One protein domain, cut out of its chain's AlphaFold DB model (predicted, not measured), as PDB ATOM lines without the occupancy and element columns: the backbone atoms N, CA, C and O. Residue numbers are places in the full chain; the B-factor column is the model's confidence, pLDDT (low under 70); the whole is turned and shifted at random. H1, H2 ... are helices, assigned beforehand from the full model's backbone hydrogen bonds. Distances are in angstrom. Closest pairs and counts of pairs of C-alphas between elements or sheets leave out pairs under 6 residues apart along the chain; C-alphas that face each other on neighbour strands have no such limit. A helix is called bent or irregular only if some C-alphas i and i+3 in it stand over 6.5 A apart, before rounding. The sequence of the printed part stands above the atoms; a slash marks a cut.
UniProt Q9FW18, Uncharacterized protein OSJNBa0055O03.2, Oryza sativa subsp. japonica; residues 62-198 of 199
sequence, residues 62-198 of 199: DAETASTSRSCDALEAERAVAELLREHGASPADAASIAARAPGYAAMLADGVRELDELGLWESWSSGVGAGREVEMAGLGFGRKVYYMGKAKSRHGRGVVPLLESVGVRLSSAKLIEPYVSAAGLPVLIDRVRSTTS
ATOM      1  N   ASP A  62     -31.718  32.390 -38.976       56.22
ATOM      2  CA  ASP A  62     -30.309  32.779 -38.798       56.22
ATOM      3  C   ASP A  62     -29.438  31.569 -38.427       56.22
ATOM      4  O   ASP A  62     -28.307  31.424 -38.899       56.22
ATOM      5  N   ALA A  63     -29.985  30.649 -37.627       63.41
ATOM      6  CA  ALA A  63     -29.314  29.405 -37.256       63.41
ATOM      7  C   ALA A  63     -29.201  28.426 -38.441       63.41
ATOM      8  O   ALA A  63     -28.173  27.763 -38.601       63.41
ATOM      9  N   GLU A  64     -30.229  28.351 -39.289       66.88
ATOM     10  CA  GLU A  64     -30.262  27.495 -40.479       66.88
ATOM     11  C   GLU A  64     -29.317  28.012 -41.577       66.88
ATOM     12  O   GLU A  64     -28.553  27.240 -42.166       66.88
ATOM     13  N   THR A  65     -29.259  29.335 -41.767       65.38
ATOM     14  CA  THR A  65     -28.321  29.983 -42.700       65.38
ATOM     15  C   THR A  65     -26.869  29.802 -42.250       65.38
ATOM     16  O   THR A  65     -26.013  29.426 -43.052       65.38
ATOM     17  N   ALA A  66     -26.585  29.976 -40.953       67.62
ATOM     18  CA  ALA A  66     -25.250  29.762 -40.389       67.62
ATOM     19  C   ALA A  66     -24.817  28.283 -40.381       67.62
ATOM     20  O   ALA A  66     -23.625  27.980 -40.436       67.62
ATOM     21  N   SER A  67     -25.765  27.347 -40.289       68.50
ATOM     22  CA  SER A  67     -25.476  25.909 -40.387       68.50
ATOM     23  C   SER A  67     -25.166  25.507 -41.829       68.50
ATOM     24  O   SER A  67     -24.211  24.768 -42.075       68.50
ATOM     25  N   THR A  68     -25.914  26.059 -42.787       74.50
ATOM     26  CA  THR A  68     -25.693  25.841 -44.220       74.50
ATOM     27  C   THR A  68     -24.343  26.400 -44.666       74.50
ATOM     28  O   THR A  68     -23.582  25.688 -45.322       74.50
ATOM     29  N   SER A  69     -23.980  27.617 -44.247       75.06
ATOM     30  CA  SER A  69     -22.672  28.200 -44.574       75.06
ATOM     31  C   SER A  69     -21.515  27.378 -44.001       75.06
ATOM     32  O   SER A  69     -20.608  27.016 -44.743       75.06
ATOM     33  N   ARG A  70     -21.585  26.949 -42.730       79.06
ATOM     34  CA  ARG A  70     -20.559  26.067 -42.141       79.06
ATOM     35  C   ARG A  70     -20.422  24.736 -42.874       79.06
ATOM     36  O   ARG A  70     -19.310  24.223 -42.972       79.06
ATOM     37  N   SER A  71     -21.530  24.174 -43.355       81.75
ATOM     38  CA  SER A  71     -21.511  22.933 -44.136       81.75
ATOM     39  C   SER A  71     -20.868  23.126 -45.515       81.75
ATOM     40  O   SER A  71     -20.093  22.276 -45.952       81.75
ATOM     41  N   CYS A  72     -21.109  24.273 -46.160       88.19
ATOM     42  CA  CYS A  72     -20.478  24.638 -47.426       88.19
ATOM     43  C   CYS A  72     -18.971  24.859 -47.244       88.19
ATOM     44  O   CYS A  72     -18.175  24.280 -47.979       88.19
ATOM     45  N   ASP A  73     -18.579  25.593 -46.202       92.06
ATOM     46  CA  ASP A  73     -17.179  25.822 -45.841       92.06
ATOM     47  C   ASP A  73     -16.444  24.508 -45.556       92.06
ATOM     48  O   ASP A  73     -15.312  24.322 -45.990       92.06
ATOM     49  N   ALA A  74     -17.074  23.566 -44.847       93.69
ATOM     50  CA  ALA A  74     -16.464  22.265 -44.570       93.69
ATOM     51  C   ALA A  74     -16.148  21.504 -45.868       93.69
ATOM     52  O   ALA A  74     -15.058  20.951 -46.018       93.69
ATOM     53  N   LEU A  75     -17.071  21.533 -46.830       95.56
ATOM     54  CA  LEU A  75     -16.906  20.884 -48.125       95.56
ATOM     55  C   LEU A  75     -15.884  21.611 -49.014       95.56
ATOM     56  O   LEU A  75     -15.104  20.969 -49.719       95.56
ATOM     57  N   GLU A  76     -15.831  22.943 -48.964       96.69
ATOM     58  CA  GLU A  76     -14.763  23.718 -49.602       96.69
ATOM     59  C   GLU A  76     -13.392  23.423 -48.993       96.69
ATOM     60  O   GLU A  76     -12.413  23.278 -49.728       96.69
ATOM     61  N   ALA A  77     -13.316  23.287 -47.669       97.69
ATOM     62  CA  ALA A  77     -12.081  22.960 -46.977       97.69
ATOM     63  C   ALA A  77     -11.590  21.555 -47.344       97.69
ATOM     64  O   ALA A  77     -10.407  21.373 -47.633       97.69
ATOM     65  N   GLU A  78     -12.491  20.575 -47.408       97.81
ATOM     66  CA  GLU A  78     -12.177  19.225 -47.880       97.81
ATOM     67  C   GLU A  78     -11.647  19.244 -49.322       97.81
ATOM     68  O   GLU A  78     -10.588  18.681 -49.609       97.81
ATOM     69  N   ARG A  79     -12.328  19.956 -50.230       98.12
ATOM     70  CA  ARG A  79     -11.887  20.108 -51.627       98.12
ATOM     71  C   ARG A  79     -10.511  20.764 -51.729       98.12
ATOM     72  O   ARG A  79      -9.680  20.308 -52.512       98.12
ATOM     73  N   ALA A  80     -10.251  21.791 -50.924       97.88
ATOM     74  CA  ALA A  80      -8.954  22.455 -50.860       97.88
ATOM     75  C   ALA A  80      -7.845  21.516 -50.351       97.88
ATOM     76  O   ALA A  80      -6.727  21.532 -50.870       97.88
ATOM     77  N   VAL A  81      -8.150  20.648 -49.380       97.88
ATOM     78  CA  VAL A  81      -7.230  19.599 -48.913       97.88
ATOM     79  C   VAL A  81      -6.972  18.564 -50.011       97.88
ATOM     80  O   VAL A  81      -5.821  18.179 -50.218       97.88
ATOM     81  N   ALA A  82      -7.996  18.149 -50.760       98.06
ATOM     82  CA  ALA A  82      -7.822  17.254 -51.902       98.06
ATOM     83  C   ALA A  82      -6.937  17.886 -52.994       98.06
ATOM     84  O   ALA A  82      -6.065  17.217 -53.548       98.06
ATOM     85  N   GLU A  83      -7.096  19.181 -53.280       97.44
ATOM     86  CA  GLU A  83      -6.227  19.908 -54.215       97.44
ATOM     87  C   GLU A  83      -4.767  19.939 -53.728       97.44
ATOM     88  O   GLU A  83      -3.853  19.624 -54.495       97.44
ATOM     89  N   LEU A  84      -4.542  20.212 -52.438       95.94
ATOM     90  CA  LEU A  84      -3.213  20.174 -51.818       95.94
ATOM     91  C   LEU A  84      -2.561  18.782 -51.922       95.94
ATOM     92  O   LEU A  84      -1.377  18.664 -52.232       95.94
ATOM     93  N   LEU A  85      -3.323  17.715 -51.678       96.81
ATOM     94  CA  LEU A  85      -2.842  16.333 -51.787       96.81
ATOM     95  C   LEU A  85      -2.441  15.977 -53.223       96.81
ATOM     96  O   LEU A  85      -1.413  15.329 -53.435       96.81
ATOM     97  N   ARG A  86      -3.218  16.428 -54.215       96.56
ATOM     98  CA  ARG A  86      -2.900  16.235 -55.638       96.56
ATOM     99  C   ARG A  86      -1.610  16.938 -56.033       96.56
ATOM    100  O   ARG A  86      -0.803  16.357 -56.752       96.56
ATOM    101  N   GLU A  87      -1.381  18.148 -55.531       95.00
ATOM    102  CA  GLU A  87      -0.114  18.853 -55.746       95.00
ATOM    103  C   GLU A  87       1.087  18.079 -55.175       95.00
ATOM    104  O   GLU A  87       2.190  18.129 -55.717       95.00
ATOM    105  N   HIS A  88       0.871  17.307 -54.112       93.75
ATOM    106  CA  HIS A  88       1.879  16.427 -53.527       93.75
ATOM    107  C   HIS A  88       1.939  15.024 -54.164       93.75
ATOM    108  O   HIS A  88       2.671  14.164 -53.672       93.75
ATOM    109  N   GLY A  89       1.237  14.802 -55.279       94.62
ATOM    110  CA  GLY A  89       1.342  13.596 -56.103       94.62
ATOM    111  C   GLY A  89       0.296  12.515 -55.829       94.62
ATOM    112  O   GLY A  89       0.401  11.433 -56.403       94.62
ATOM    113  N   ALA A  90      -0.708  12.766 -54.983       96.69
ATOM    114  CA  ALA A  90      -1.823  11.832 -54.830       96.69
ATOM    115  C   ALA A  90      -2.689  11.784 -56.102       96.69
ATOM    116  O   ALA A  90      -2.928  12.810 -56.748       96.69
ATOM    117  N   SER A  91      -3.208  10.600 -56.441       97.31
ATOM    118  CA  SER A  91      -4.198  10.470 -57.513       97.31
ATOM    119  C   SER A  91      -5.480  11.241 -57.151       97.31
ATOM    120  O   SER A  91      -5.760  11.428 -55.965       97.31
ATOM    121  N   PRO A  92      -6.302  11.686 -58.122       97.69
ATOM    122  CA  PRO A  92      -7.548  12.391 -57.812       97.69
ATOM    123  C   PRO A  92      -8.486  11.596 -56.889       97.69
ATOM    124  O   PRO A  92      -9.109  12.180 -56.005       97.69
ATOM    125  N   ALA A  93      -8.549  10.273 -57.068       97.25
ATOM    126  CA  ALA A  93      -9.364   9.385 -56.245       97.25
ATOM    127  C   ALA A  93      -8.802   9.243 -54.822       97.25
ATOM    128  O   ALA A  93      -9.550   9.387 -53.854       97.25
ATOM    129  N   ASP A  94      -7.489   9.025 -54.686       97.50
ATOM    130  CA  ASP A  94      -6.850   8.924 -53.371       97.50
ATOM    131  C   ASP A  94      -6.943  10.252 -52.616       97.50
ATOM    132  O   ASP A  94      -7.277  10.263 -51.439       97.50
ATOM    133  N   ALA A  95      -6.716  11.380 -53.290       97.94
ATOM    134  CA  ALA A  95      -6.797  12.703 -52.684       97.94
ATOM    135  C   ALA A  95      -8.196  13.009 -52.131       97.94
ATOM    136  O   ALA A  95      -8.307  13.476 -50.999       97.94
ATOM    137  N   ALA A  96      -9.250  12.721 -52.902       98.06
ATOM    138  CA  ALA A  96     -10.628  12.894 -52.450       98.06
ATOM    139  C   ALA A  96     -10.956  11.964 -51.269       98.06
ATOM    140  O   ALA A  96     -11.494  12.411 -50.262       98.06
ATOM    141  N   SER A  97     -10.566  10.687 -51.359       97.62
ATOM    142  CA  SER A  97     -10.783   9.702 -50.291       97.62
ATOM    143  C   SER A  97     -10.057  10.076 -48.992       97.62
ATOM    144  O   SER A  97     -10.642  10.023 -47.912       97.62
ATOM    145  N   ILE A  98      -8.793  10.502 -49.086       97.81
ATOM    146  CA  ILE A  98      -7.995  10.944 -47.937       97.81
ATOM    147  C   ILE A  98      -8.608  12.200 -47.315       97.81
ATOM    148  O   ILE A  98      -8.755  12.246 -46.097       97.81
ATOM    149  N   ALA A  99      -8.987  13.197 -48.123       97.81
ATOM    150  CA  ALA A  99      -9.571  14.441 -47.624       97.81
ATOM    151  C   ALA A  99     -10.892  14.196 -46.877       97.81
ATOM    152  O   ALA A  99     -11.029  14.639 -45.737       97.81
ATOM    153  N   ALA A 100     -11.804  13.408 -47.457       97.38
ATOM    154  CA  ALA A 100     -13.078  13.038 -46.831       97.38
ATOM    155  C   ALA A 100     -12.898  12.284 -45.500       97.38
ATOM    156  O   ALA A 100     -13.737  12.351 -44.603       97.38
ATOM    157  N   ARG A 101     -11.783  11.558 -45.353       97.25
ATOM    158  CA  ARG A 101     -11.436  10.791 -44.147       97.25
ATOM    159  C   ARG A 101     -10.551  11.559 -43.163       97.25
ATOM    160  O   ARG A 101     -10.232  11.015 -42.109       97.25
ATOM    161  N   ALA A 102     -10.173  12.799 -43.473       96.38
ATOM    162  CA  ALA A 102      -9.350  13.663 -42.626       96.38
ATOM    163  C   ALA A 102     -10.077  14.974 -42.247       96.38
ATOM    164  O   ALA A 102      -9.560  16.073 -42.495       96.38
ATOM    165  N   PRO A 103     -11.284  14.894 -41.647       95.94
ATOM    166  CA  PRO A 103     -12.099  16.072 -41.370       95.94
ATOM    167  C   PRO A 103     -11.461  17.011 -40.339       95.94
ATOM    168  O   PRO A 103     -11.679  18.219 -40.395       95.94
ATOM    169  N   GLY A 104     -10.649  16.500 -39.410       96.62
ATOM    170  CA  GLY A 104      -9.967  17.308 -38.404       96.62
ATOM    171  C   GLY A 104      -8.887  18.199 -39.009       96.62
ATOM    172  O   GLY A 104      -8.764  19.361 -38.618       96.62
ATOM    173  N   TYR A 105      -8.119  17.700 -39.980       96.69
ATOM    174  CA  TYR A 105      -7.162  18.521 -40.717       96.69
ATOM    175  C   TYR A 105      -7.871  19.627 -41.506       96.69
ATOM    176  O   TYR A 105      -7.458  20.783 -41.410       96.69
ATOM    177  N   ALA A 106      -8.953  19.302 -42.222       97.19
ATOM    178  CA  ALA A 106      -9.749  20.289 -42.958       97.19
ATOM    179  C   ALA A 106     -10.346  21.357 -42.022       97.19
ATOM    180  O   ALA A 106     -10.178  22.550 -42.273       97.19
ATOM    181  N   ALA A 107     -10.947  20.941 -40.902       96.81
ATOM    182  CA  ALA A 107     -11.502  21.843 -39.892       96.81
ATOM    183  C   ALA A 107     -10.432  22.760 -39.285       96.81
ATOM    184  O   ALA A 107     -10.627  23.965 -39.207       96.81
ATOM    185  N   MET A 108      -9.255  22.227 -38.946       96.12
ATOM    186  CA  MET A 108      -8.150  23.036 -38.425       96.12
ATOM    187  C   MET A 108      -7.723  24.140 -39.407       96.12
ATOM    188  O   MET A 108      -7.357  25.236 -38.980       96.12
ATOM    189  N   LEU A 109      -7.697  23.855 -40.712       96.69
ATOM    190  CA  LEU A 109      -7.375  24.876 -41.709       96.69
ATOM    191  C   LEU A 109      -8.507  25.897 -41.844       96.69
ATOM    192  O   LEU A 109      -8.224  27.091 -41.879       96.69
ATOM    193  N   ALA A 110      -9.756  25.432 -41.883       96.81
ATOM    194  CA  ALA A 110     -10.952  26.269 -41.928       96.81
ATOM    195  C   ALA A 110     -11.032  27.237 -40.738       96.81
ATOM    196  O   ALA A 110     -11.281  28.424 -40.930       96.81
ATOM    197  N   ASP A 111     -10.764  26.757 -39.527       96.31
ATOM    198  CA  ASP A 111     -10.769  27.576 -38.315       96.31
ATOM    199  C   ASP A 111      -9.667  28.641 -38.364       96.31
ATOM    200  O   ASP A 111      -9.925  29.804 -38.071       96.31
ATOM    201  N   GLY A 112      -8.464  28.281 -38.827       95.06
ATOM    202  CA  GLY A 112      -7.387  29.255 -39.025       95.06
ATOM    203  C   GLY A 112      -7.697  30.294 -40.110       95.06
ATOM    204  O   GLY A 112      -7.242  31.430 -40.018       95.06
ATOM    205  N   VAL A 113      -8.470  29.921 -41.134       95.81
ATOM    206  CA  VAL A 113      -8.938  30.854 -42.168       95.81
ATOM    207  C   VAL A 113      -9.947  31.840 -41.587       95.81
ATOM    208  O   VAL A 113      -9.787  33.042 -41.772       95.81
ATOM    209  N   ARG A 114     -10.933  31.341 -40.832       95.06
ATOM    210  CA  ARG A 114     -11.945  32.171 -40.165       95.06
ATOM    211  C   ARG A 114     -11.326  33.131 -39.161       95.06
ATOM    212  O   ARG A 114     -11.645  34.309 -39.193       95.06
ATOM    213  N   GLU A 115     -10.393  32.658 -38.339       95.50
ATOM    214  CA  GLU A 115      -9.682  33.504 -37.374       95.50
ATOM    215  C   GLU A 115      -8.943  34.657 -38.077       95.50
ATOM    216  O   GLU A 115      -9.016  35.806 -37.644       95.50
ATOM    217  N   LEU A 116      -8.272  34.390 -39.204       94.44
ATOM    218  CA  LEU A 116      -7.605  35.442 -39.977       94.44
ATOM    219  C   LEU A 116      -8.581  36.391 -40.684       94.44
ATOM    220  O   LEU A 116      -8.273  37.580 -40.785       94.44
ATOM    221  N   ASP A 117      -9.720  35.889 -41.170       93.06
ATOM    222  CA  ASP A 117     -10.781  36.703 -41.776       93.06
ATOM    223  C   ASP A 117     -11.417  37.640 -40.741       93.06
ATOM    224  O   ASP A 117     -11.530  38.840 -40.990       93.06
ATOM    225  N   GLU A 118     -11.760  37.121 -39.562       94.69
ATOM    226  CA  GLU A 118     -12.343  37.886 -38.454       94.69
ATOM    227  C   GLU A 118     -11.402  38.992 -37.959       94.69
ATOM    228  O   GLU A 118     -11.848  40.086 -37.613       94.69
ATOM    229  N   LEU A 119     -10.092  38.725 -37.952       93.88
ATOM    230  CA  LEU A 119      -9.078  39.687 -37.519       93.88
ATOM    231  C   LEU A 119      -8.565  40.592 -38.655       93.88
ATOM    232  O   LEU A 119      -7.815  41.531 -38.386       93.88
ATOM    233  N   GLY A 120      -8.922  40.322 -39.915       91.88
ATOM    234  CA  GLY A 120      -8.409  41.053 -41.080       91.88
ATOM    235  C   GLY A 120      -6.886  40.949 -41.259       91.88
ATOM    236  O   GLY A 120      -6.256  41.871 -41.772       91.88
ATOM    237  N   LEU A 121      -6.267  39.845 -40.817       91.88
ATOM    238  CA  LEU A 121      -4.804  39.702 -40.714       91.88
ATOM    239  C   LEU A 121      -4.148  38.969 -41.893       91.88
ATOM    240  O   LEU A 121      -2.953  38.673 -41.838       91.88
ATOM    241  N   TRP A 122      -4.885  38.693 -42.970       90.62
ATOM    242  CA  TRP A 122      -4.377  37.946 -44.126       90.62
ATOM    243  C   TRP A 122      -3.115  38.529 -44.746       90.62
ATOM    244  O   TRP A 122      -2.187  37.779 -45.034       90.62
ATOM    245  N   GLU A 123      -3.052  39.850 -44.892       87.38
ATOM    246  CA  GLU A 123      -1.894  40.531 -45.478       87.38
ATOM    247  C   GLU A 123      -0.661  40.468 -44.563       87.38
ATOM    248  O   GLU A 123       0.474  40.330 -45.019       87.38
ATOM    249  N   SER A 124      -0.874  40.506 -43.244       88.00
ATOM    250  CA  SER A 124       0.206  40.346 -42.267       88.00
ATOM    251  C   SER A 124       0.711  38.901 -42.224       88.00
ATOM    252  O   SER A 124       1.919  38.657 -42.202       88.00
ATOM    253  N   TRP A 125      -0.208  37.933 -42.272       88.56
ATOM    254  CA  TRP A 125       0.115  36.511 -42.289       88.56
ATOM    255  C   TRP A 125       0.847  36.100 -43.575       88.56
ATOM    256  O   TRP A 125       1.891  35.448 -43.505       88.56
ATOM    257  N   SER A 126       0.355  36.515 -44.748       83.94
ATOM    258  CA  SER A 126       0.937  36.152 -46.049       83.94
ATOM    259  C   SER A 126       2.365  36.684 -46.208       83.94
ATOM    260  O   SER A 126       3.253  35.946 -46.650       83.94
ATOM    261  N   SER A 127       2.614  37.911 -45.734       81.44
ATOM    262  CA  SER A 127       3.936  38.545 -45.711       81.44
ATOM    263  C   SER A 127       4.975  37.726 -44.929       81.44
ATOM    264  O   SER A 127       6.116  37.581 -45.369       81.44
ATOM    265  N   GLY A 128       4.579  37.131 -43.798       74.50
ATOM    266  CA  GLY A 128       5.476  36.355 -42.933       74.50
ATOM    267  C   GLY A 128       5.776  34.934 -43.421       74.50
ATOM    268  O   GLY A 128       6.805  34.364 -43.057       74.50
ATOM    269  N   VAL A 129       4.905  34.347 -44.244       71.19
ATOM    270  CA  VAL A 129       4.990  32.926 -44.631       71.19
ATOM    271  C   VAL A 129       5.604  32.730 -46.026       71.19
ATOM    272  O   VAL A 129       5.818  31.603 -46.474       71.19
ATOM    273  N   GLY A 130       5.945  33.822 -46.719       60.47
ATOM    274  CA  GLY A 130       6.478  33.757 -48.081       60.47
ATOM    275  C   GLY A 130       5.465  33.189 -49.079       60.47
ATOM    276  O   GLY A 130       5.858  32.715 -50.147       60.47
ATOM    277  N   ALA A 131       4.172  33.222 -48.733       57.59
ATOM    278  CA  ALA A 131       3.098  33.087 -49.701       57.59
ATOM    279  C   ALA A 131       3.252  34.291 -50.632       57.59
ATOM    280  O   ALA A 131       3.128  35.427 -50.185       57.59
ATOM    281  N   GLY A 132       3.711  34.042 -51.860       52.53
ATOM    282  CA  GLY A 132       4.246  35.065 -52.753       52.53
ATOM    283  C   GLY A 132       3.396  36.333 -52.788       52.53
ATOM    284  O   GLY A 132       2.171  36.269 -52.841       52.53
ATOM    285  N   ARG A 133       4.077  37.481 -52.818       52.00
ATOM    286  CA  ARG A 133       3.547  38.856 -52.908       52.00
ATOM    287  C   ARG A 133       2.665  39.121 -54.155       52.00
ATOM    288  O   ARG A 133       2.391  40.267 -54.481       52.00
ATOM    289  N   GLU A 134       2.289  38.075 -54.881       52.16
ATOM    290  CA  GLU A 134       1.613  38.087 -56.178       52.16
ATOM    291  C   GLU A 134       0.107  37.799 -56.064       52.16
ATOM    292  O   GLU A 134      -0.639  38.111 -56.985       52.16
ATOM    293  N   VAL A 135      -0.368  37.253 -54.935       66.00
ATOM    294  CA  VAL A 135      -1.794  36.967 -54.723       66.00
ATOM    295  C   VAL A 135      -2.335  37.832 -53.589       66.00
ATOM    296  O   VAL A 135      -1.869  37.728 -52.457       66.00
ATOM    297  N   GLU A 136      -3.329  38.671 -53.893       79.94
ATOM    298  CA  GLU A 136      -4.093  39.429 -52.898       79.94
ATOM    299  C   GLU A 136      -4.927  38.450 -52.060       79.94
ATOM    300  O   GLU A 136      -6.027  38.040 -52.435       79.94
ATOM    301  N   MET A 137      -4.353  38.012 -50.939       78.88
ATOM    302  CA  MET A 137      -4.908  36.944 -50.110       78.88
ATOM    303  C   MET A 137      -6.231  37.354 -49.464       78.88
ATOM    304  O   MET A 137      -7.120  36.511 -49.328       78.88
ATOM    305  N   ALA A 138      -6.385  38.632 -49.105       78.69
ATOM    306  CA  ALA A 138      -7.622  39.160 -48.538       78.69
ATOM    307  C   ALA A 138      -8.838  38.978 -49.469       78.69
ATOM    308  O   ALA A 138      -9.919  38.632 -48.984       78.69
ATOM    309  N   GLY A 139      -8.651  39.135 -50.786       84.12
ATOM    310  CA  GLY A 139      -9.710  39.045 -51.800       84.12
ATOM    311  C   GLY A 139     -10.057  37.625 -52.263       84.12
ATOM    312  O   GLY A 139     -10.991  37.441 -53.044       84.12
ATOM    313  N   LEU A 140      -9.328  36.603 -51.808       89.19
ATOM    314  CA  LEU A 140      -9.601  35.217 -52.187       89.19
ATOM    315  C   LEU A 140     -10.852  34.656 -51.500       89.19
ATOM    316  O   LEU A 140     -11.134  34.941 -50.336       89.19
ATOM    317  N   GLY A 141     -11.545  33.759 -52.206       93.06
ATOM    318  CA  GLY A 141     -12.607  32.937 -51.623       93.06
ATOM    319  C   GLY A 141     -12.091  31.974 -50.546       93.06
ATOM    320  O   GLY A 141     -10.906  31.621 -50.515       93.06
ATOM    321  N   PHE A 142     -13.005  31.516 -49.688       95.12
ATOM    322  CA  PHE A 142     -12.714  30.688 -48.515       95.12
ATOM    323  C   PHE A 142     -11.884  29.437 -48.849       95.12
ATOM    324  O   PHE A 142     -10.779  29.276 -48.326       95.12
ATOM    325  N   GLY A 143     -12.327  28.592 -49.788       95.69
ATOM    326  CA  GLY A 143     -11.575  27.394 -50.179       95.69
ATOM    327  C   GLY A 143     -10.148  27.680 -50.676       95.69
ATOM    328  O   GLY A 143      -9.216  26.932 -50.372       95.69
ATOM    329  N   ARG A 144      -9.921  28.802 -51.376       95.06
ATOM    330  CA  ARG A 144      -8.565  29.199 -51.795       95.06
ATOM    331  C   ARG A 144      -7.699  29.603 -50.609       95.06
ATOM    332  O   ARG A 144      -6.541  29.188 -50.545       95.06
ATOM    333  N   LYS A 145      -8.254  30.342 -49.648       95.50
ATOM    334  CA  LYS A 145      -7.570  30.658 -48.387       95.50
ATOM    335  C   LYS A 145      -7.199  29.382 -47.623       95.50
ATOM    336  O   LYS A 145      -6.054  29.257 -47.189       95.50
ATOM    337  N   VAL A 146      -8.099  28.394 -47.552       96.69
ATOM    338  CA  VAL A 146      -7.818  27.072 -46.955       96.69
ATOM    339  C   VAL A 146      -6.663  26.370 -47.668       96.69
ATOM    340  O   VAL A 146      -5.747  25.874 -47.010       96.69
ATOM    341  N   TYR A 147      -6.667  26.355 -49.002       95.12
ATOM    342  CA  TYR A 147      -5.598  25.747 -49.794       95.12
ATOM    343  C   TYR A 147      -4.234  26.378 -49.478       95.12
ATOM    344  O   TYR A 147      -3.286  25.660 -49.155       95.12
ATOM    345  N   TYR A 148      -4.129  27.710 -49.480       92.38
ATOM    346  CA  TYR A 148      -2.873  28.402 -49.166       92.38
ATOM    347  C   TYR A 148      -2.448  28.242 -47.702       92.38
ATOM    348  O   TYR A 148      -1.260  28.052 -47.434       92.38
ATOM    349  N   MET A 149      -3.396  28.239 -46.762       92.81
ATOM    350  CA  MET A 149      -3.147  27.903 -45.355       92.81
ATOM    351  C   MET A 149      -2.567  26.486 -45.222       92.81
ATOM    352  O   MET A 149      -1.583  26.262 -44.510       92.81
ATOM    353  N   GLY A 150      -3.139  25.527 -45.951       93.44
ATOM    354  CA  GLY A 150      -2.644  24.158 -46.037       93.44
ATOM    355  C   GLY A 150      -1.241  24.097 -46.631       93.44
ATOM    356  O   GLY A 150      -0.365  23.447 -46.065       93.44
ATOM    357  N   LYS A 151      -0.987  24.837 -47.711       91.06
ATOM    358  CA  LYS A 151       0.320  24.927 -48.372       91.06
ATOM    359  C   LYS A 151       1.411  25.461 -47.445       91.06
ATOM    360  O   LYS A 151       2.486  24.873 -47.344       91.06
ATOM    361  N   ALA A 152       1.101  26.533 -46.719       89.12
ATOM    362  CA  ALA A 152       1.957  27.120 -45.695       89.12
ATOM    363  C   ALA A 152       2.315  26.112 -44.591       89.12
ATOM    364  O   ALA A 152       3.489  25.933 -44.258       89.12
ATOM    365  N   LYS A 153       1.310  25.412 -44.051       87.00
ATOM    366  CA  LYS A 153       1.489  24.406 -42.990       87.00
ATOM    367  C   LYS A 153       2.158  23.116 -43.482       87.00
ATOM    368  O   LYS A 153       2.828  22.449 -42.703       87.00
ATOM    369  N   SER A 154       2.023  22.785 -44.766       78.19
ATOM    370  CA  SER A 154       2.517  21.551 -45.399       78.19
ATOM    371  C   SER A 154       3.891  21.707 -46.070       78.19
ATOM    372  O   SER A 154       4.367  20.775 -46.721       78.19
ATOM    373  N   ARG A 155       4.581  22.849 -45.906       71.25
ATOM    374  CA  ARG A 155       5.867  23.123 -46.588       71.25
ATOM    375  C   ARG A 155       6.896  21.995 -46.432       71.25
ATOM    376  O   ARG A 155       7.628  21.700 -47.374       71.25
ATOM    377  N   HIS A 156       6.928  21.361 -45.263       67.75
ATOM    378  CA  HIS A 156       7.783  20.201 -44.992       67.75
ATOM    379  C   HIS A 156       7.002  18.879 -45.010       67.75
ATOM    380  O   HIS A 156       7.563  17.859 -45.402       67.75
ATOM    381  N   GLY A 157       5.708  18.923 -44.670       73.50
ATOM    382  CA  GLY A 157       4.878  17.737 -44.481       73.50
ATOM    383  C   GLY A 157       4.178  17.163 -45.696       73.50
ATOM    384  O   GLY A 157       3.624  16.081 -45.582       73.50
ATOM    385  N   ARG A 158       4.203  17.830 -46.855       85.31
ATOM    386  CA  ARG A 158       3.791  17.275 -48.163       85.31
ATOM    387  C   ARG A 158       2.481  16.457 -48.152       85.31
ATOM    388  O   ARG A 158       2.392  15.432 -48.817       85.31
ATOM    389  N   GLY A 159       1.465  16.876 -47.396       89.44
ATOM    390  CA  GLY A 159       0.169  16.183 -47.323       89.44
ATOM    391  C   GLY A 159       0.135  14.924 -46.441       89.44
ATOM    392  O   GLY A 159      -0.856  14.201 -46.441       89.44
ATOM    393  N   VAL A 160       1.176  14.656 -45.653       95.44
ATOM    394  CA  VAL A 160       1.252  13.480 -44.772       95.44
ATOM    395  C   VAL A 160       0.288  13.560 -43.591       95.44
ATOM    396  O   VAL A 160      -0.287  12.544 -43.218       95.44
ATOM    397  N   VAL A 161       0.079  14.741 -42.999       96.38
ATOM    398  CA  VAL A 161      -0.849  14.890 -41.860       96.38
ATOM    399  C   VAL A 161      -2.265  14.397 -42.201       96.38
ATOM    400  O   VAL A 161      -2.750  13.529 -41.472       96.38
ATOM    401  N   PRO A 162      -2.922  14.862 -43.286       96.75
ATOM    402  CA  PRO A 162      -4.233  14.334 -43.664       96.75
ATOM    403  C   PRO A 162      -4.192  12.848 -44.060       96.75
ATOM    404  O   PRO A 162      -5.129  12.124 -43.741       96.75
ATOM    405  N   LEU A 163      -3.101  12.339 -44.654       96.69
ATOM    406  CA  LEU A 163      -2.956  10.893 -44.890       96.69
ATOM    407  C   LEU A 163      -2.984  10.093 -43.576       96.69
ATOM    408  O   LEU A 163      -3.736   9.127 -43.467       96.69
ATOM    409  N   LEU A 164      -2.194  10.491 -42.579       95.88
ATOM    410  CA  LEU A 164      -2.139   9.817 -41.279       95.88
ATOM    411  C   LEU A 164      -3.494   9.866 -40.563       95.88
ATOM    412  O   LEU A 164      -3.924   8.872 -39.979       95.88
ATOM    413  N   GLU A 165      -4.193  10.996 -40.640       96.81
ATOM    414  CA  GLU A 165      -5.544  11.103 -40.092       96.81
ATOM    415  C   GLU A 165      -6.529  10.165 -40.796       96.81
ATOM    416  O   GLU A 165      -7.273   9.453 -40.124       96.81
ATOM    417  N   SER A 166      -6.464  10.069 -42.129       96.75
ATOM    418  CA  SER A 166      -7.362   9.218 -42.922       96.75
ATOM    419  C   SER A 166      -7.282   7.722 -42.582       96.75
ATOM    420  O   SER A 166      -8.249   6.975 -42.794       96.75
ATOM    421  N   VAL A 167      -6.145   7.283 -42.026       95.19
ATOM    422  CA  VAL A 167      -5.903   5.906 -41.558       95.19
ATOM    423  C   VAL A 167      -6.152   5.732 -40.055       95.19
ATOM    424  O   VAL A 167      -5.893   4.665 -39.508       95.19
ATOM    425  N   GLY A 168      -6.675   6.762 -39.382       95.00
ATOM    426  CA  GLY A 168      -7.114   6.714 -37.987       95.00
ATOM    427  C   GLY A 168      -6.128   7.282 -36.964       95.00
ATOM    428  O   GLY A 168      -6.384   7.206 -35.761       95.00
ATOM    429  N   VAL A 169      -5.005   7.875 -37.385       96.38
ATOM    430  CA  VAL A 169      -4.096   8.548 -36.446       96.38
ATOM    431  C   VAL A 169      -4.724   9.867 -36.005       96.38
ATOM    432  O   VAL A 169      -5.071  10.712 -36.822       96.38
ATOM    433  N   ARG A 170      -4.827  10.108 -34.693       96.25
ATOM    434  CA  ARG A 170      -5.346  11.395 -34.197       96.25
ATOM    435  C   ARG A 170      -4.512  12.562 -34.728       96.25
ATOM    436  O   ARG A 170      -3.287  12.501 -34.685       96.25
ATOM    437  N   LEU A 171      -5.167  13.660 -35.110       94.19
ATOM    438  CA  LEU A 171      -4.525  14.838 -35.707       94.19
ATOM    439  C   LEU A 171      -3.315  15.365 -34.910       94.19
ATOM    440  O   LEU A 171      -2.297  15.743 -35.489       94.19
ATOM    441  N   SER A 172      -3.398  15.383 -33.578       94.44
ATOM    442  CA  SER A 172      -2.287  15.797 -32.708       94.44
ATOM    443  C   SER A 172      -1.071  14.875 -32.828       94.44
ATOM    444  O   SER A 172       0.054  15.358 -32.915       94.44
ATOM    445  N   SER A 173      -1.290  13.562 -32.893       96.12
ATOM    446  CA  SER A 173      -0.241  12.565 -33.112       96.12
ATOM    447  C   SER A 173       0.285  12.598 -34.548       96.12
ATOM    448  O   SER A 173       1.493  12.531 -34.747       96.12
ATOM    449  N   ALA A 174      -0.589  12.772 -35.542       94.56
ATOM    450  CA  ALA A 174      -0.213  12.853 -36.953       94.56
ATOM    451  C   ALA A 174       0.803  13.976 -37.211       94.56
ATOM    452  O   ALA A 174       1.816  13.751 -37.865       94.56
ATOM    453  N   LYS A 175       0.593  15.156 -36.614       92.56
ATOM    454  CA  LYS A 175       1.533  16.290 -36.689       92.56
ATOM    455  C   LYS A 175       2.909  15.995 -36.083       92.56
ATOM    456  O   LYS A 175       3.892  16.578 -36.519       92.56
ATOM    457  N   LEU A 176       2.984  15.130 -35.071       92.94
ATOM    458  CA  LEU A 176       4.253  14.741 -34.447       92.94
ATOM    459  C   LEU A 176       4.986  13.670 -35.259       92.94
ATOM    460  O   LEU A 176       6.211  13.653 -35.279       92.94
ATOM    461  N   ILE A 177       4.241  12.777 -35.910       92.81
ATOM    462  CA  ILE A 177       4.789  11.680 -36.716       92.81
ATOM    463  C   ILE A 177       5.233  12.176 -38.093       92.81
ATOM    464  O   ILE A 177       6.221  11.678 -38.628       92.81
ATOM    465  N   GLU A 178       4.522  13.158 -38.654       93.62
ATOM    466  CA  GLU A 178       4.736  13.683 -40.003       93.62
ATOM    467  C   GLU A 178       6.221  13.893 -40.355       93.62
ATOM    468  O   GLU A 178       6.670  13.258 -41.314       93.62
ATOM    469  N   PRO A 179       7.035  14.624 -39.564       91.12
ATOM    470  CA  PRO A 179       8.426  14.904 -39.929       91.12
ATOM    471  C   PRO A 179       9.293  13.653 -40.118       91.12
ATOM    472  O   PRO A 179      10.284  13.688 -40.845       91.12
ATOM    473  N   TYR A 180       8.929  12.541 -39.472       91.69
ATOM    474  CA  TYR A 180       9.674  11.285 -39.534       91.69
ATOM    475  C   TYR A 180       9.357  10.462 -40.784       91.69
ATOM    476  O   TYR A 180      10.179   9.646 -41.199       91.69
ATOM    477  N   VAL A 181       8.185  10.659 -41.389       91.94
ATOM    478  CA  VAL A 181       7.727   9.857 -42.537       91.94
ATOM    479  C   VAL A 181       7.657  10.663 -43.835       91.94
ATOM    480  O   VAL A 181       7.722  10.078 -44.915       91.94
ATOM    481  N   SER A 182       7.626  11.998 -43.757       89.81
ATOM    482  CA  SER A 182       7.537  12.904 -44.913       89.81
ATOM    483  C   SER A 182       8.663  12.767 -45.932       89.81
ATOM    484  O   SER A 182       8.457  13.054 -47.112       89.81
ATOM    485  N   ALA A 183       9.836  12.274 -45.523       88.56
ATOM    486  CA  ALA A 183      10.951  12.015 -46.432       88.56
ATOM    487  C   ALA A 183      10.631  10.952 -47.501       88.56
ATOM    488  O   ALA A 183      11.218  10.989 -48.579       88.56
ATOM    489  N   ALA A 184       9.697  10.030 -47.234       90.06
ATOM    490  CA  ALA A 184       9.292   9.006 -48.199       90.06
ATOM    491  C   ALA A 184       8.449   9.573 -49.358       90.06
ATOM    492  O   ALA A 184       8.422   8.985 -50.436       90.06
ATOM    493  N   GLY A 185       7.786  10.714 -49.148       90.25
ATOM    494  CA  GLY A 185       6.849  11.302 -50.101       90.25
ATOM    495  C   GLY A 185       5.448  10.686 -50.037       90.25
ATOM    496  O   GLY A 185       5.263   9.514 -49.706       90.25
ATOM    497  N   LEU A 186       4.444  11.501 -50.367       94.19
ATOM    498  CA  LEU A 186       3.033  11.138 -50.244       94.19
ATOM    499  C   LEU A 186       2.631   9.904 -51.081       94.19
ATOM    500  O   LEU A 186       2.002   9.018 -50.504       94.19
ATOM    501  N   PRO A 187       3.018   9.761 -52.369       94.75
ATOM    502  CA  PRO A 187       2.607   8.602 -53.171       94.75
ATOM    503  C   PRO A 187       3.111   7.273 -52.596       94.75
ATOM    504  O   PRO A 187       2.353   6.316 -52.464       94.75
ATOM    505  N   VAL A 188       4.372   7.243 -52.150       95.00
ATOM    506  CA  VAL A 188       4.990   6.053 -51.545       95.00
ATOM    507  C   VAL A 188       4.275   5.655 -50.254       95.00
ATOM    508  O   VAL A 188       4.098   4.468 -49.979       95.00
ATOM    509  N   LEU A 189       3.867   6.633 -49.442       94.69
ATOM    510  CA  LEU A 189       3.125   6.366 -48.212       94.69
ATOM    511  C   LEU A 189       1.711   5.844 -48.498       94.69
ATOM    512  O   LEU A 189       1.280   4.915 -47.817       94.69
ATOM    513  N   ILE A 190       1.019   6.377 -49.512       95.50
ATOM    514  CA  ILE A 190      -0.304   5.887 -49.936       95.50
ATOM    515  C   ILE A 190      -0.229   4.409 -50.334       95.50
ATOM    516  O   ILE A 190      -1.018   3.599 -49.844       95.50
ATOM    517  N   ASP A 191       0.752   4.034 -51.159       94.50
ATOM    518  CA  ASP A 191       0.904   2.652 -51.625       94.50
ATOM    519  C   ASP A 191       1.228   1.681 -50.481       94.50
ATOM    520  O   ASP A 191       0.692   0.568 -50.429       94.50
ATOM    521  N   ARG A 192       2.055   2.105 -49.515       93.62
ATOM    522  CA  ARG A 192       2.359   1.307 -48.315       93.62
ATOM    523  C   ARG A 192       1.124   1.079 -47.457       93.62
ATOM    524  O   ARG A 192       0.867  -0.058 -47.077       93.62
ATOM    525  N   VAL A 193       0.354   2.134 -47.186       91.19
ATOM    526  CA  VAL A 193      -0.892   2.034 -46.415       91.19
ATOM    527  C   VAL A 193      -1.856   1.068 -47.097       91.19
ATOM    528  O   VAL A 193      -2.328   0.132 -46.455       91.19
ATOM    529  N   ARG A 194      -2.089   1.238 -48.405       88.94
ATOM    530  CA  ARG A 194      -3.001   0.385 -49.178       88.94
ATOM    531  C   ARG A 194      -2.599  -1.089 -49.101       88.94
ATOM    532  O   ARG A 194      -3.447  -1.941 -48.849       88.94
ATOM    533  N   SER A 195      -1.304  -1.365 -49.254       85.25
ATOM    534  CA  SER A 195      -0.752  -2.723 -49.189       85.25
ATOM    535  C   SER A 195      -0.902  -3.357 -47.803       85.25
ATOM    536  O   SER A 195      -1.052  -4.566 -47.707       85.25
ATOM    537  N   THR A 196      -0.890  -2.557 -46.730       80.69
ATOM    538  CA  THR A 196      -1.101  -3.063 -45.360       80.69
ATOM    539  C   THR A 196      -2.565  -3.293 -44.995       80.69
ATOM    540  O   THR A 196      -2.842  -4.041 -44.064       80.69
ATOM    541  N   THR A 197      -3.503  -2.652 -45.693       69.38
ATOM    542  CA  THR A 197      -4.944  -2.759 -45.405       69.38
ATOM    543  C   THR A 197      -5.669  -3.861 -46.179       69.38
ATOM    544  O   THR A 197      -6.803  -4.171 -45.828       69.38
ATOM    545  N   SER A 198      -5.048  -4.460 -47.200       59.69
ATOM    546  CA  SER A 198      -5.577  -5.659 -47.864       59.69
ATOM    547  C   SER A 198      -5.091  -6.917 -47.138       59.69
ATOM    548  O   SER A 198      -4.004  -7.410 -47.437       59.69
TER     549      SER A 198
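This is residues 62 to 198 of the 199 residues of the protein "Uncharacterized protein OSJNBa0055O03.2" of Oryza sativa subsp. japonica (UniProt Q9FW18). Three helices cross and touch one another to make the core: the later part of the long H1, H3 and H5. H2 folds back along the end of H1, and H6 joins H2 and H3, with H7 packed on H6. H4 and H8 lie at opposite ends, while residues 62 to 69 of H1 stick out as an arm. The printed part has 137 residues with eight named helices, H1 to H8 in order, and no named strand; its class is all helix. It is compact, with a radius of gyration of the C-alphas of 15.2 A, and spans 45 by 37 by 26 A.

H1, residues 62 to 87, forms a helical hairpin with H2, residues 92 to 100; they touch at Ala 82 and Ala 95, their closest C-alphas, 4.7 A apart, and run opposite ways at a steep tilt of 42 degrees. H3, residues 103 to 119, touches H1 with residues 103 to 110 alone; the closest C-alphas, Ala 77 and Ala 106, are 5.4 A apart, at a steep tilt of 66 degrees. H4, residues 122 to 129, touches no helix; it is close to H3 but not clearly touching, with C-alphas 116 and 122 closest at 5.8 A. H5, residues 142 to 153, touches H1, closest at C-alphas 80 and 147, 4.8 A. H5 also touches H3 about perpendicular, at 74 degrees, closest at C-alphas 109 and 146, 5.7 A. H6, residues 160 to 166, touches H2, closest at C-alphas 98 and 166, 5.3 A, and H3, closest at C-alphas 105 and 162, 5.9 A. H7, residues 171 to 184, touches H6, closest at C-alphas 161 and 174, 5.4 A, and runs the opposite way at a steep tilt of 52 degrees. H8, residues 186 to 197, touches no helix; it is close to H6 but not clearly touching, with C-alphas 160 and 186 closest at 6.2 A. H4 and H8 are apart. In H1 to H6 and H8 every O i to N i+4 pair is within hydrogen-bond range; H7 has 4 of 10, and 6 of 11 O i to N i+3 pairs.

H1 begins at C-alpha 62, (-30.309, 32.779, -38.798), and is 37.3 A long from first to last C-alpha. H2 is 12.3 A long, H3 24.1 A, H4 10.6 A, H5 16.5 A and H6 9.8 A. H7, 19.5 A, is irregular: C-alphas 180 and 183 are 7.1 A apart. H8, 16.7 A, ends at C-alpha 197, (-4.944, -2.759, -45.405).

The two C-alphas farthest apart, those of Asp 62 and Ser 195, are 47.3 A apart. The printed part has no cut. The link from H4 to H5, residues 130 to 141, is long. The mean pLDDT of the printed part is 88.9; residues 62 to 67, 130 to 135, 156 and 197 to 198 are under 70.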